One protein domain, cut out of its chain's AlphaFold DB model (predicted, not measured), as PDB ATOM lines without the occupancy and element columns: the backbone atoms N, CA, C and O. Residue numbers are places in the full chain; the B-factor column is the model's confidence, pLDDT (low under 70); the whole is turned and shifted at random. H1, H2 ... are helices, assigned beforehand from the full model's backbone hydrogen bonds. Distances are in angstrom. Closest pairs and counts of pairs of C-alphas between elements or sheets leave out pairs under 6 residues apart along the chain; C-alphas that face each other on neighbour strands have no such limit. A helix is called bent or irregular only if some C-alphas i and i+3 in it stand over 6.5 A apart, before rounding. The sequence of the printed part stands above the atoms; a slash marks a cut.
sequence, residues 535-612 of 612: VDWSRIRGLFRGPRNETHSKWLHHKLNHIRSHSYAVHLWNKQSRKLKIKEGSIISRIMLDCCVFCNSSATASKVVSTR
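This is residues 535 to 612 of the 612 residues of an uncharacterized protein of Camellia sinensis var. sinensis (UniProt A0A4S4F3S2). Three helices come together at one place: the first residue of the short helix H4, Ile 587, meets both the end part of H1 and the middle of the long helix H2, and from there H4 leads out into a long tail with no named element, residues 595 to 612, which makes a wide loop. The little four-residue helix H3 packs on H1, at the far side of H1 from H2. The printed part has 78 residues, with four named helices in the order H1, H2, H3, H4 and no named strand; the class is all helix, though under half of the residues, 37 of 78, are in named elements. The whole is compact, with a radius of gyration of the C-alphas of 12.8 A, and its C-alphas span 34 by 30 by 26 A.

The longest helix is H2, residues 550 to 566. H4, residues 587 to 594, touches H2, which touches H4 with residues 556 to 560 alone. The closest C-alphas of the two are those of Leu 560 and Ile 587, 5.9 A apart. Their lines stand at a steep tilt of 54 degrees, and they run the same way; their centres are 11.8 A apart. H4 also touches H1, residues 537 to 544, where the closest C-alphas are those of Leu 543 and Ile 587, 5.1 A apart. H1 and H4 run the same way at a steep tilt of 62 degrees, with their centres 14.2 A apart. H1 is irregular, with C-alphas 538 and 541 being 7.7 A apart, and its line is a rough one. H1 and H2 are apart, but only just, their closest C-alphas being 8.2 A apart. H3, residues 574 to 577, touches H1, with 5 pairs of C-alphas within 8 A. The closest C-alphas of H1 and H3 are those of Arg 541 and Ser 577, 6.8 A apart, and the two centres are 9.3 A apart. H3 is apart from H2 and also from H4. In H2 and H4 every O i to N i+4 pair is within hydrogen-bond range, while in H1 0 of 4 such pairs are, beside 3 of 5 O i to N i+3 pairs; H3 is too short for an O i to N i+4 pair, and its one O i to N i+3 pair is within range.

H2 begins at C-alpha 550, printed at (-41.420, -45.427, -25.992), and runs from Glu 550 to His 566, 24.4 A from first to last C-alpha. Before it in the chain stands H1, Trp 537 to Phe 544, which is 12.6 A long and begins at C-alpha 537, (-24.195, -34.861, -10.190). After H2 follows H3, Asn 574 to Ser 577, 4.8 A from first to last C-alpha. H4, Ile 587 to Asp 594, measures 10.6 A and ends at C-alpha 594, (-43.335, -25.182, -16.475).

The two C-alphas farthest apart are those of Ser 538, in H1, and Ser 602, in the tail, at 36.6 A. The first and last printed C-alphas, those of Val 535 and Arg 612, are 26.1 A apart, and Arg 612 is the chain's last residue. The printed part has no cut. The link from H1 to H2 is tight, with 5 residues; those from H2 to H3, with 7, and from H3 to H4, with 9, are short, and no link is long. After H4, the C-alphas of residues 595 to 612 lie 11 to 20 A from the mean of the C-alphas. The mean pLDDT of the printed part is 76.0, and the model's confidence is low, under 70, at residues 594 to 612.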
ATOM      1  N   VAL A 535     -31.422 -35.768  -8.354       90.44
ATOM      2  CA  VAL A 535     -30.475 -36.469  -9.218       90.44
ATOM      3  C   VAL A 535     -29.054 -36.085  -8.818       90.44
ATOM      4  O   VAL A 535     -28.704 -34.904  -8.787       90.44
ATOM      5  N   ASP A 536     -28.235 -37.103  -8.564       89.00
ATOM      6  CA  ASP A 536     -26.811 -36.936  -8.284       89.00
ATOM      7  C   ASP A 536     -26.062 -36.322  -9.481       89.00
ATOM      8  O   ASP A 536     -26.397 -36.561 -10.649       89.00
ATOM      9  N   TRP A 537     -25.012 -35.553  -9.192       87.94
ATOM     10  CA  TRP A 537     -24.195 -34.861 -10.190       87.94
ATOM     11  C   TRP A 537     -23.623 -35.803 -11.261       87.94
ATOM     12  O   TRP A 537     -23.512 -35.404 -12.420       87.94
ATOM     13  N   SER A 538     -23.324 -37.062 -10.922       89.56
ATOM     14  CA  SER A 538     -22.824 -38.069 -11.872       89.56
ATOM     15  C   SER A 538     -23.877 -38.491 -12.907       89.56
ATOM     16  O   SER A 538     -23.546 -38.912 -14.017       89.56
ATOM     17  N   ARG A 539     -25.169 -38.336 -12.585       91.00
ATOM     18  CA  ARG A 539     -26.306 -38.782 -13.408       91.00
ATOM     19  C   ARG A 539     -27.069 -37.636 -14.065       91.00
ATOM     20  O   ARG A 539     -28.004 -37.888 -14.828       91.00
ATOM     21  N   ILE A 540     -26.652 -36.389 -13.841       92.12
ATOM     22  CA  ILE A 540     -27.378 -35.191 -14.284       92.12
ATOM     23  C   ILE A 540     -27.609 -35.143 -15.800       92.12
ATOM     24  O   ILE A 540     -28.657 -34.690 -16.260       92.12
ATOM     25  N   ARG A 541     -26.688 -35.716 -16.591       91.75
ATOM     26  CA  ARG A 541     -26.793 -35.802 -18.057       91.75
ATOM     27  C   ARG A 541     -28.079 -36.494 -18.524       91.75
ATOM     28  O   ARG A 541     -28.565 -36.188 -19.611       91.75
ATOM     29  N   GLY A 542     -28.641 -37.402 -17.723       89.88
ATOM     30  CA  GLY A 542     -29.907 -38.069 -18.028       89.88
ATOM     31  C   GLY A 542     -31.084 -37.100 -18.165       89.88
ATOM     32  O   GLY A 542     -31.937 -37.316 -19.019       89.88
ATOM     33  N   LEU A 543     -31.096 -35.999 -17.405       92.19
ATOM     34  CA  LEU A 543     -32.212 -35.047 -17.408       92.19
ATOM     35  C   LEU A 543     -32.282 -34.171 -18.670       92.19
ATOM     36  O   LEU A 543     -33.337 -33.613 -18.962       92.19
ATOM     37  N   PHE A 544     -31.183 -34.076 -19.422       93.38
ATOM     38  CA  PHE A 544     -31.060 -33.262 -20.637       93.38
ATOM     39  C   PHE A 544     -31.320 -34.060 -21.924       93.38
ATOM     40  O   PHE A 544     -31.384 -33.488 -23.012       93.38
ATOM     41  N   ARG A 545     -31.450 -35.389 -21.826       91.44
ATOM     42  CA  ARG A 545     -31.686 -36.271 -22.976       91.44
ATOM     43  C   ARG A 545     -33.180 -36.349 -23.290       91.44
ATOM     44  O   ARG A 545     -33.997 -36.509 -22.389       91.44
ATOM     45  N   GLY A 546     -33.518 -36.258 -24.574       87.12
ATOM     46  CA  GLY A 546     -34.872 -36.499 -25.070       87.12
ATOM     47  C   GLY A 546     -35.225 -37.995 -25.077       87.12
ATOM     48  O   GLY A 546     -34.344 -38.844 -24.866       87.12
ATOM     49  N   PRO A 547     -36.501 -38.336 -25.318       86.94
ATOM     50  CA  PRO A 547     -36.934 -39.721 -25.453       86.94
ATOM     51  C   PRO A 547     -36.203 -40.390 -26.623       86.94
ATOM     52  O   PRO A 547     -36.016 -39.797 -27.680       86.94
ATOM     53  N   ARG A 548     -35.758 -41.634 -26.414       87.31
ATOM     54  CA  ARG A 548     -35.075 -42.440 -27.448       87.31
ATOM     55  C   ARG A 548     -35.998 -43.484 -28.067       87.31
ATOM     56  O   ARG A 548     -35.804 -43.889 -29.199       87.31
ATOM     57  N   ASN A 549     -36.959 -43.941 -27.275       88.44
ATOM     58  CA  ASN A 549     -37.980 -44.918 -27.610       88.44
ATOM     59  C   ASN A 549     -39.138 -44.761 -26.609       88.44
ATOM     60  O   ASN A 549     -39.056 -43.967 -25.661       88.44
ATOM     61  N   GLU A 550     -40.209 -45.523 -26.807       74.44
ATOM     62  CA  GLU A 550     -41.420 -45.427 -25.992       74.44
ATOM     63  C   GLU A 550     -41.170 -45.755 -24.507       74.44
ATOM     64  O   GLU A 550     -41.664 -45.059 -23.618       74.44
ATOM     65  N   THR A 551     -40.330 -46.752 -24.219       76.38
ATOM     66  CA  THR A 551     -39.947 -47.130 -22.849       76.38
ATOM     67  C   THR A 551     -39.195 -46.005 -22.138       76.38
ATOM     68  O   THR A 551     -39.502 -45.667 -20.993       76.38
ATOM     69  N   HIS A 552     -38.247 -45.360 -22.824       81.94
ATOM     70  CA  HIS A 552     -37.515 -44.218 -22.285       81.94
ATOM     71  C   HIS A 552     -38.438 -43.008 -22.084       81.94
ATOM     72  O   HIS A 552     -38.304 -42.302 -21.090       81.94
ATOM     73  N   SER A 553     -39.420 -42.803 -22.967       75.38
ATOM     74  CA  SER A 553     -40.444 -41.762 -22.807       75.38
ATOM     75  C   SER A 553     -41.286 -41.973 -21.541       75.38
ATOM     76  O   SER A 553     -41.458 -41.046 -20.746       75.38
ATOM     77  N   LYS A 554     -41.727 -43.213 -21.282       73.12
ATOM     78  CA  LYS A 554     -42.448 -43.586 -20.050       73.12
ATOM     79  C   LYS A 554     -41.597 -43.344 -18.799       73.12
ATOM     80  O   LYS A 554     -42.094 -42.781 -17.824       73.12
ATOM     81  N   TRP A 555     -40.308 -43.694 -18.841       81.94
ATOM     82  CA  TRP A 555     -39.375 -43.418 -17.742       81.94
ATOM     83  C   TRP A 555     -39.194 -41.915 -17.489       81.94
ATOM     84  O   TRP A 555     -39.280 -41.479 -16.340       81.94
ATOM     85  N   LEU A 556     -38.999 -41.115 -18.546       80.25
ATOM     86  CA  LEU A 556     -38.870 -39.655 -18.444       80.25
ATOM     87  C   LEU A 556     -40.123 -39.037 -17.821       80.25
ATOM     88  O   LEU A 556     -40.010 -38.189 -16.938       80.25
ATOM     89  N   HIS A 557     -41.306 -39.495 -18.236       77.75
ATOM     90  CA  HIS A 557     -42.578 -39.033 -17.690       77.75
ATOM     91  C   HIS A 557     -42.715 -39.360 -16.197       77.75
ATOM     92  O   HIS A 557     -43.019 -38.476 -15.397       77.75
ATOM     93  N   HIS A 558     -42.417 -40.598 -15.795       76.56
ATOM     94  CA  HIS A 558     -42.457 -40.998 -14.387       76.56
ATOM     95  C   HIS A 558     -41.454 -40.207 -13.536       76.56
ATOM     96  O   HIS A 558     -41.803 -39.680 -12.480       76.56
ATOM     97  N   LYS A 559     -40.203 -40.073 -13.998       83.44
ATOM     98  CA  LYS A 559     -39.171 -39.325 -13.270       83.44
ATOM     99  C   LYS A 559     -39.517 -37.837 -13.167       83.44
ATOM    100  O   LYS A 559     -39.290 -37.256 -12.111       83.44
ATOM    101  N   LEU A 560     -40.095 -37.240 -14.213       84.69
ATOM    102  CA  LEU A 560     -40.595 -35.864 -14.182       84.69
ATOM    103  C   LEU A 560     -41.709 -35.694 -13.148       84.69
ATOM    104  O   LEU A 560     -41.636 -34.778 -12.336       84.69
ATOM    105  N   ASN A 561     -42.704 -36.582 -13.137       78.50
ATOM    106  CA  ASN A 561     -43.797 -36.512 -12.165       78.50
ATOM    107  C   ASN A 561     -43.283 -36.675 -10.731       78.50
ATOM    108  O   ASN A 561     -43.726 -35.964  -9.831       78.50
ATOM    109  N   HIS A 562     -42.307 -37.559 -10.520       79.75
ATOM    110  CA  HIS A 562     -41.677 -37.740  -9.216       79.75
ATOM    111  C   HIS A 562     -40.955 -36.468  -8.748       79.75
ATOM    112  O   HIS A 562     -41.180 -36.021  -7.628       79.75
ATOM    113  N   ILE A 563     -40.162 -35.832  -9.623       85.06
ATOM    114  CA  ILE A 563     -39.506 -34.546  -9.324       85.06
ATOM    115  C   ILE A 563     -40.558 -33.471  -9.018       85.06
ATOM    116  O   ILE A 563     -40.469 -32.797  -8.001       85.06
ATOM    117  N   ARG A 564     -41.604 -33.356  -9.845       81.44
ATOM    118  CA  ARG A 564     -42.677 -32.362  -9.669       81.44
ATOM    119  C   ARG A 564     -43.460 -32.498  -8.366       81.44
ATOM    120  O   ARG A 564     -44.084 -31.523  -7.974       81.44
ATOM    121  N   SER A 565     -43.496 -33.680  -7.759       74.62
ATOM    122  CA  SER A 565     -44.277 -33.958  -6.545       74.62
ATOM    123  C   SER A 565     -43.443 -33.967  -5.267       74.62
ATOM    124  O   SER A 565     -44.000 -33.774  -4.191       74.62
ATOM    125  N   HIS A 566     -42.132 -34.195  -5.372       77.94
ATOM    126  CA  HIS A 566     -41.263 -34.390  -4.208       77.94
ATOM    127  C   HIS A 566     -40.117 -33.376  -4.114       77.94
ATOM    128  O   HIS A 566     -39.447 -33.326  -3.084       77.94
ATOM    129  N   SER A 567     -39.872 -32.579  -5.157       86.62
ATOM    130  CA  SER A 567     -38.788 -31.597  -5.189       86.62
ATOM    131  C   SER A 567     -39.327 -30.168  -5.142       86.62
ATOM    132  O   SER A 567     -40.246 -29.807  -5.872       86.62
ATOM    133  N   TYR A 568     -38.697 -29.332  -4.324       83.69
ATOM    134  CA  TYR A 568     -38.880 -27.881  -4.317       83.69
ATOM    135  C   TYR A 568     -38.046 -27.216  -5.419       83.69
ATOM    136  O   TYR A 568     -38.471 -26.247  -6.042       83.69
ATOM    137  N   ALA A 569     -36.848 -27.752  -5.665       85.44
ATOM    138  CA  ALA A 569     -35.909 -27.259  -6.661       85.44
ATOM    139  C   ALA A 569     -35.090 -28.414  -7.255       85.44
ATOM    140  O   ALA A 569     -34.992 -29.494  -6.672       85.44
ATOM    141  N   VAL A 570     -34.481 -28.172  -8.418       87.81
ATOM    142  CA  VAL A 570     -33.551 -29.107  -9.061       87.81
ATOM    143  C   VAL A 570     -32.199 -28.431  -9.209       87.81
ATOM    144  O   VAL A 570     -32.030 -27.536 -10.035       87.81
ATOM    145  N   HIS A 571     -31.215 -28.881  -8.437       90.94
ATOM    146  CA  HIS A 571     -29.844 -28.416  -8.599       90.94
ATOM    147  C   HIS A 571     -29.231 -28.949  -9.910       90.94
ATOM    148  O   HIS A 571     -29.114 -30.161 -10.110       90.94
ATOM    149  N   LEU A 572     -28.830 -28.051 -10.818       90.50
ATOM    150  CA  LEU A 572     -28.371 -28.417 -12.166       90.50
ATOM    151  C   LEU A 572     -26.902 -28.834 -12.250       90.50
ATOM    152  O   LEU A 572     -26.489 -29.319 -13.300       90.50
ATOM    153  N   TRP A 573     -26.107 -28.664 -11.190       90.38
ATOM    154  CA  TRP A 573     -24.679 -29.014 -11.185       90.38
ATOM    155  C   TRP A 573     -23.916 -28.372 -12.361       90.38
ATOM    156  O   TRP A 573     -23.391 -29.065 -13.231       90.38
ATOM    157  N   ASN A 574     -23.873 -27.034 -12.422       88.56
ATOM    158  CA  ASN A 574     -23.405 -26.279 -13.599       88.56
ATOM    159  C   ASN A 574     -22.032 -26.714 -14.138       88.56
ATOM    160  O   ASN A 574     -21.834 -26.744 -15.350       88.56
ATOM    161  N   LYS A 575     -21.089 -27.115 -13.276       86.81
ATOM    162  CA  LYS A 575     -19.780 -27.639 -13.710       86.81
ATOM    163  C   LYS A 575     -19.929 -28.845 -14.654       86.81
ATOM    164  O   LYS A 575     -19.165 -28.960 -15.612       86.81
ATOM    165  N   GLN A 576     -20.924 -29.697 -14.415       89.06
ATOM    166  CA  GLN A 576     -21.245 -30.896 -15.187       89.06
ATOM    167  C   GLN A 576     -22.249 -30.634 -16.321       89.06
ATOM    168  O   GLN A 576     -22.173 -31.290 -17.361       89.06
ATOM    169  N   SER A 577     -23.192 -29.703 -16.142       92.44
ATOM    170  CA  SER A 577     -24.310 -29.505 -17.077       92.44
ATOM    171  C   SER A 577     -24.136 -28.366 -18.081       92.44
ATOM    172  O   SER A 577     -24.760 -28.426 -19.135       92.44
ATOM    173  N   ARG A 578     -23.252 -27.384 -17.843       90.56
ATOM    174  CA  ARG A 578     -23.127 -26.166 -18.681       90.56
ATOM    175  C   ARG A 578     -22.857 -26.403 -20.171       90.56
ATOM    176  O   ARG A 578     -23.160 -25.545 -20.985       90.56
ATOM    177  N   LYS A 579     -22.261 -27.542 -20.541       93.00
ATOM    178  CA  LYS A 579     -21.976 -27.906 -21.946       93.00
ATOM    179  C   LYS A 579     -23.052 -28.812 -22.567       93.00
ATOM    180  O   LYS A 579     -22.907 -29.242 -23.710       93.00
ATOM    181  N   LEU A 580     -24.093 -29.183 -21.818       92.12
ATOM    182  CA  LEU A 580     -25.139 -30.085 -22.293       92.12
ATOM    183  C   LEU A 580     -26.218 -29.304 -23.046       92.12
ATOM    184  O   LEU A 580     -26.770 -28.337 -22.534       92.12
ATOM    185  N   LYS A 581     -26.571 -29.772 -24.247       92.25
ATOM    186  CA  LYS A 581     -27.721 -29.239 -24.984       92.25
ATOM    187  C   LYS A 581     -29.018 -29.787 -24.391       92.25
ATOM    188  O   LYS A 581     -29.152 -31.003 -24.240       92.25
ATOM    189  N   ILE A 582     -29.977 -28.908 -24.116       90.38
ATOM    190  CA  ILE A 582     -31.334 -29.293 -23.717       90.38
ATOM    191  C   ILE A 582     -32.037 -29.875 -24.945       90.38
ATOM    192  O   ILE A 582     -32.231 -29.188 -25.945       90.38
ATOM    193  N   LYS A 583     -32.372 -31.166 -24.900       90.19
ATOM    194  CA  LYS A 583     -33.131 -31.820 -25.972       90.19
ATOM    195  C   LYS A 583     -34.629 -31.658 -25.745       90.19
ATOM    196  O   LYS A 583     -35.096 -31.732 -24.606       90.19
ATOM    197  N   GLU A 584     -35.371 -31.494 -26.830       83.06
ATOM    198  CA  GLU A 584     -36.829 -31.439 -26.801       83.06
ATOM    199  C   GLU A 584     -37.416 -32.699 -26.145       83.06
ATOM    200  O   GLU A 584     -36.896 -33.811 -26.283       83.06
ATOM    201  N   GLY A 585     -38.454 -32.505 -25.332       78.44
ATOM    202  CA  GLY A 585     -39.108 -33.578 -24.588       78.44
ATOM    203  C   GLY A 585     -38.312 -34.139 -23.401       78.44
ATOM    204  O   GLY A 585     -38.855 -34.993 -22.694       78.44
ATOM    205  N   SER A 586     -37.082 -33.666 -23.150       90.38
ATOM    206  CA  SER A 586     -36.299 -34.010 -21.953       90.38
ATOM    207  C   SER A 586     -36.939 -33.483 -20.664       90.38
ATOM    208  O   SER A 586     -37.815 -32.615 -20.692       90.38
ATOM    209  N   ILE A 587     -36.485 -33.988 -19.514       89.50
ATOM    210  CA  ILE A 587     -36.993 -33.551 -18.206       89.50
ATOM    211  C   ILE A 587     -36.709 -32.060 -17.989       89.50
ATOM    212  O   ILE A 587     -37.629 -31.331 -17.636       89.50
ATOM    213  N   ILE A 588     -35.483 -31.591 -18.255       89.50
ATOM    214  CA  ILE A 588     -35.145 -30.166 -18.101       89.50
ATOM    215  C   ILE A 588     -35.929 -29.293 -19.077       89.50
ATOM    216  O   ILE A 588     -36.439 -28.262 -18.660       89.50
ATOM    217  N   SER A 589     -36.098 -29.717 -20.334       85.19
ATOM    218  CA  SER A 589     -36.921 -28.973 -21.300       85.19
ATOM    219  C   SER A 589     -38.345 -28.758 -20.780       85.19
ATOM    220  O   SER A 589     -38.858 -27.647 -20.850       85.19
ATOM    221  N   ARG A 590     -38.960 -29.795 -20.198       82.62
ATOM    222  CA  ARG A 590     -40.317 -29.717 -19.637       82.62
ATOM    223  C   ARG A 590     -40.377 -28.877 -18.356       82.62
ATOM    224  O   ARG A 590     -41.264 -28.047 -18.239       82.62
ATOM    225  N   ILE A 591     -39.418 -29.036 -17.440       83.38
ATOM    226  CA  ILE A 591     -39.341 -28.226 -16.209       83.38
ATOM    227  C   ILE A 591     -39.131 -26.741 -16.535       83.38
ATOM    228  O   ILE A 591     -39.718 -25.882 -15.886       83.38
ATOM    229  N   MET A 592     -38.302 -26.422 -17.533       79.62
ATOM    230  CA  MET A 592     -38.081 -25.035 -17.940       79.62
ATOM    231  C   MET A 592     -39.347 -24.413 -18.520       79.62
ATOM    232  O   MET A 592     -39.636 -23.277 -18.174       79.62
ATOM    233  N   LEU A 593     -40.121 -25.154 -19.321       73.56
ATOM    234  CA  LEU A 593     -41.429 -24.693 -19.799       73.56
ATOM    235  C   LEU A 593     -42.405 -24.442 -18.641       73.56
ATOM    236  O   LEU A 593     -43.057 -23.405 -18.629       73.56
ATOM    237  N   ASP A 594     -42.455 -25.335 -17.647       67.56
ATOM    238  CA  ASP A 594     -43.335 -25.182 -16.475       67.56
ATOM    239  C   ASP A 594     -43.020 -23.919 -15.648       67.56
ATOM    240  O   ASP A 594     -43.906 -23.329 -15.034       67.56
ATOM    241  N   CYS A 595     -41.744 -23.529 -15.586       65.19
ATOM    242  CA  CYS A 595     -41.260 -22.418 -14.765       65.19
ATOM    243  C   CYS A 595     -41.032 -21.123 -15.560       65.19
ATOM    244  O   CYS A 595     -40.565 -20.136 -14.987       65.19
ATOM    245  N   CYS A 596     -41.300 -21.119 -16.866       66.31
ATOM    246  CA  CYS A 596     -40.980 -19.989 -17.724       66.31
ATOM    247  C   CYS A 596     -42.031 -18.884 -17.605       66.31
ATOM    248  O   CYS A 596     -43.177 -19.058 -18.005       66.31
ATOM    249  N   VAL A 597     -41.617 -17.720 -17.103       55.88
ATOM    250  CA  VAL A 597     -42.490 -16.542 -16.955       55.88
ATOM    251  C   VAL A 597     -42.673 -15.792 -18.284       55.88
ATOM    252  O   VAL A 597     -43.707 -15.174 -18.500       55.88
ATOM    253  N   PHE A 598     -41.700 -15.884 -19.196       60.31
ATOM    254  CA  PHE A 598     -41.674 -15.137 -20.465       60.31
ATOM    255  C   PHE A 598     -41.937 -16.001 -21.709       60.31
ATOM    256  O   PHE A 598     -41.699 -15.565 -22.834       60.31
ATOM    257  N   CYS A 599     -42.397 -17.241 -21.541       60.38
ATOM    258  CA  CYS A 599     -42.713 -18.116 -22.665       60.38
ATOM    259  C   CYS A 599     -44.177 -17.894 -23.066       60.38
ATOM    260  O   CYS A 599     -45.077 -18.326 -22.352       60.38
ATOM    261  N   ASN A 600     -44.421 -17.210 -24.189       44.78
ATOM    262  CA  ASN A 600     -45.775 -16.951 -24.693       44.78
ATOM    263  C   ASN A 600     -46.575 -18.254 -24.873       44.78
ATOM    264  O   ASN A 600     -46.139 -19.182 -25.554       44.78
ATOM    265  N   SER A 601     -47.784 -18.291 -24.315       45.97
ATOM    266  CA  SER A 601     -48.724 -19.424 -24.331       45.97
ATOM    267  C   SER A 601     -49.452 -19.633 -25.673       45.97
ATOM    268  O   SER A 601     -50.411 -20.398 -25.746       45.97
ATOM    269  N   SER A 602     -48.981 -19.015 -26.756       40.06
ATOM    270  CA  SER A 602     -49.582 -19.106 -28.091       40.06
ATOM    271  C   SER A 602     -48.548 -19.016 -29.220       40.06
ATOM    272  O   SER A 602     -48.678 -18.223 -30.144       40.06
ATOM    273  N   ALA A 603     -47.514 -19.856 -29.188       33.69
ATOM    274  CA  ALA A 603     -46.777 -20.208 -30.399       33.69
ATOM    275  C   ALA A 603     -46.148 -21.593 -30.231       33.69
ATOM    276  O   ALA A 603     -45.256 -21.785 -29.414       33.69
ATOM    277  N   THR A 604     -46.693 -22.550 -30.982       34.38
ATOM    278  CA  THR A 604     -46.031 -23.731 -31.555       34.38
ATOM    279  C   THR A 604     -44.775 -24.269 -30.858       34.38
ATOM    280  O   THR A 604     -43.720 -23.634 -30.810       34.38
ATOM    281  N   ALA A 605     -44.866 -25.550 -30.487       43.88
ATOM    282  CA  ALA A 605     -43.742 -26.477 -30.524       43.88
ATOM    283  C   ALA A 605     -42.777 -26.131 -31.680       43.88
ATOM    284  O   ALA A 605     -43.221 -25.815 -32.780       43.88
ATOM    285  N   SER A 606     -41.472 -26.193 -31.403       37.47
ATOM    286  CA  SER A 606     -40.376 -25.841 -32.320       37.47
ATOM    287  C   SER A 606     -40.036 -24.343 -32.447       37.47
ATOM    288  O   SER A 606     -40.167 -23.778 -33.524       37.47
ATOM    289  N   LYS A 607     -39.509 -23.714 -31.381       37.59
ATOM    290  CA  LYS A 607     -38.406 -22.708 -31.426       37.59
ATOM    291  C   LYS A 607     -38.134 -22.105 -30.036       37.59
ATOM    292  O   LYS A 607     -38.363 -20.933 -29.783       37.59
ATOM    293  N   VAL A 608     -37.573 -22.905 -29.131       38.28
ATOM    294  CA  VAL A 608     -36.713 -22.379 -28.051       38.28
ATOM    295  C   VAL A 608     -35.443 -23.223 -28.034       38.28
ATOM    296  O   VAL A 608     -35.149 -23.987 -27.120       38.28
ATOM    297  N   VAL A 609     -34.717 -23.158 -29.144       46.62
ATOM    298  CA  VAL A 609     -33.312 -23.542 -29.220       46.62
ATOM    299  C   VAL A 609     -32.634 -22.382 -29.929       46.62
ATOM    300  O   VAL A 609     -33.024 -22.055 -31.043       46.62
ATOM    301  N   SER A 610     -31.624 -21.811 -29.273       39.62
ATOM    302  CA  SER A 610     -30.778 -20.694 -29.709       39.62
ATOM    303  C   SER A 610     -31.195 -19.309 -29.213       39.62
ATOM    304  O   SER A 610     -31.760 -18.526 -29.964       39.62
ATOM    305  N   THR A 611     -30.727 -18.959 -28.018       32.31
ATOM    306  CA  THR A 611     -29.994 -17.699 -27.809       32.31
ATOM    307  C   THR A 611     -28.831 -17.975 -26.849       32.31
ATOM    308  O   THR A 611     -28.950 -18.854 -25.998       32.31
ATOM    309  N   ARG A 612     -27.700 -17.317 -27.129       33.16
ATOM    310  CA  ARG A 612     -26.308 -17.640 -26.758       33.16
ATOM    311  C   ARG A 612     -26.018 -17.834 -25.275       33.16
ATOM    312  O   ARG A 612     -26.615 -17.104 -24.458       33.16
TER     313      ARG A 612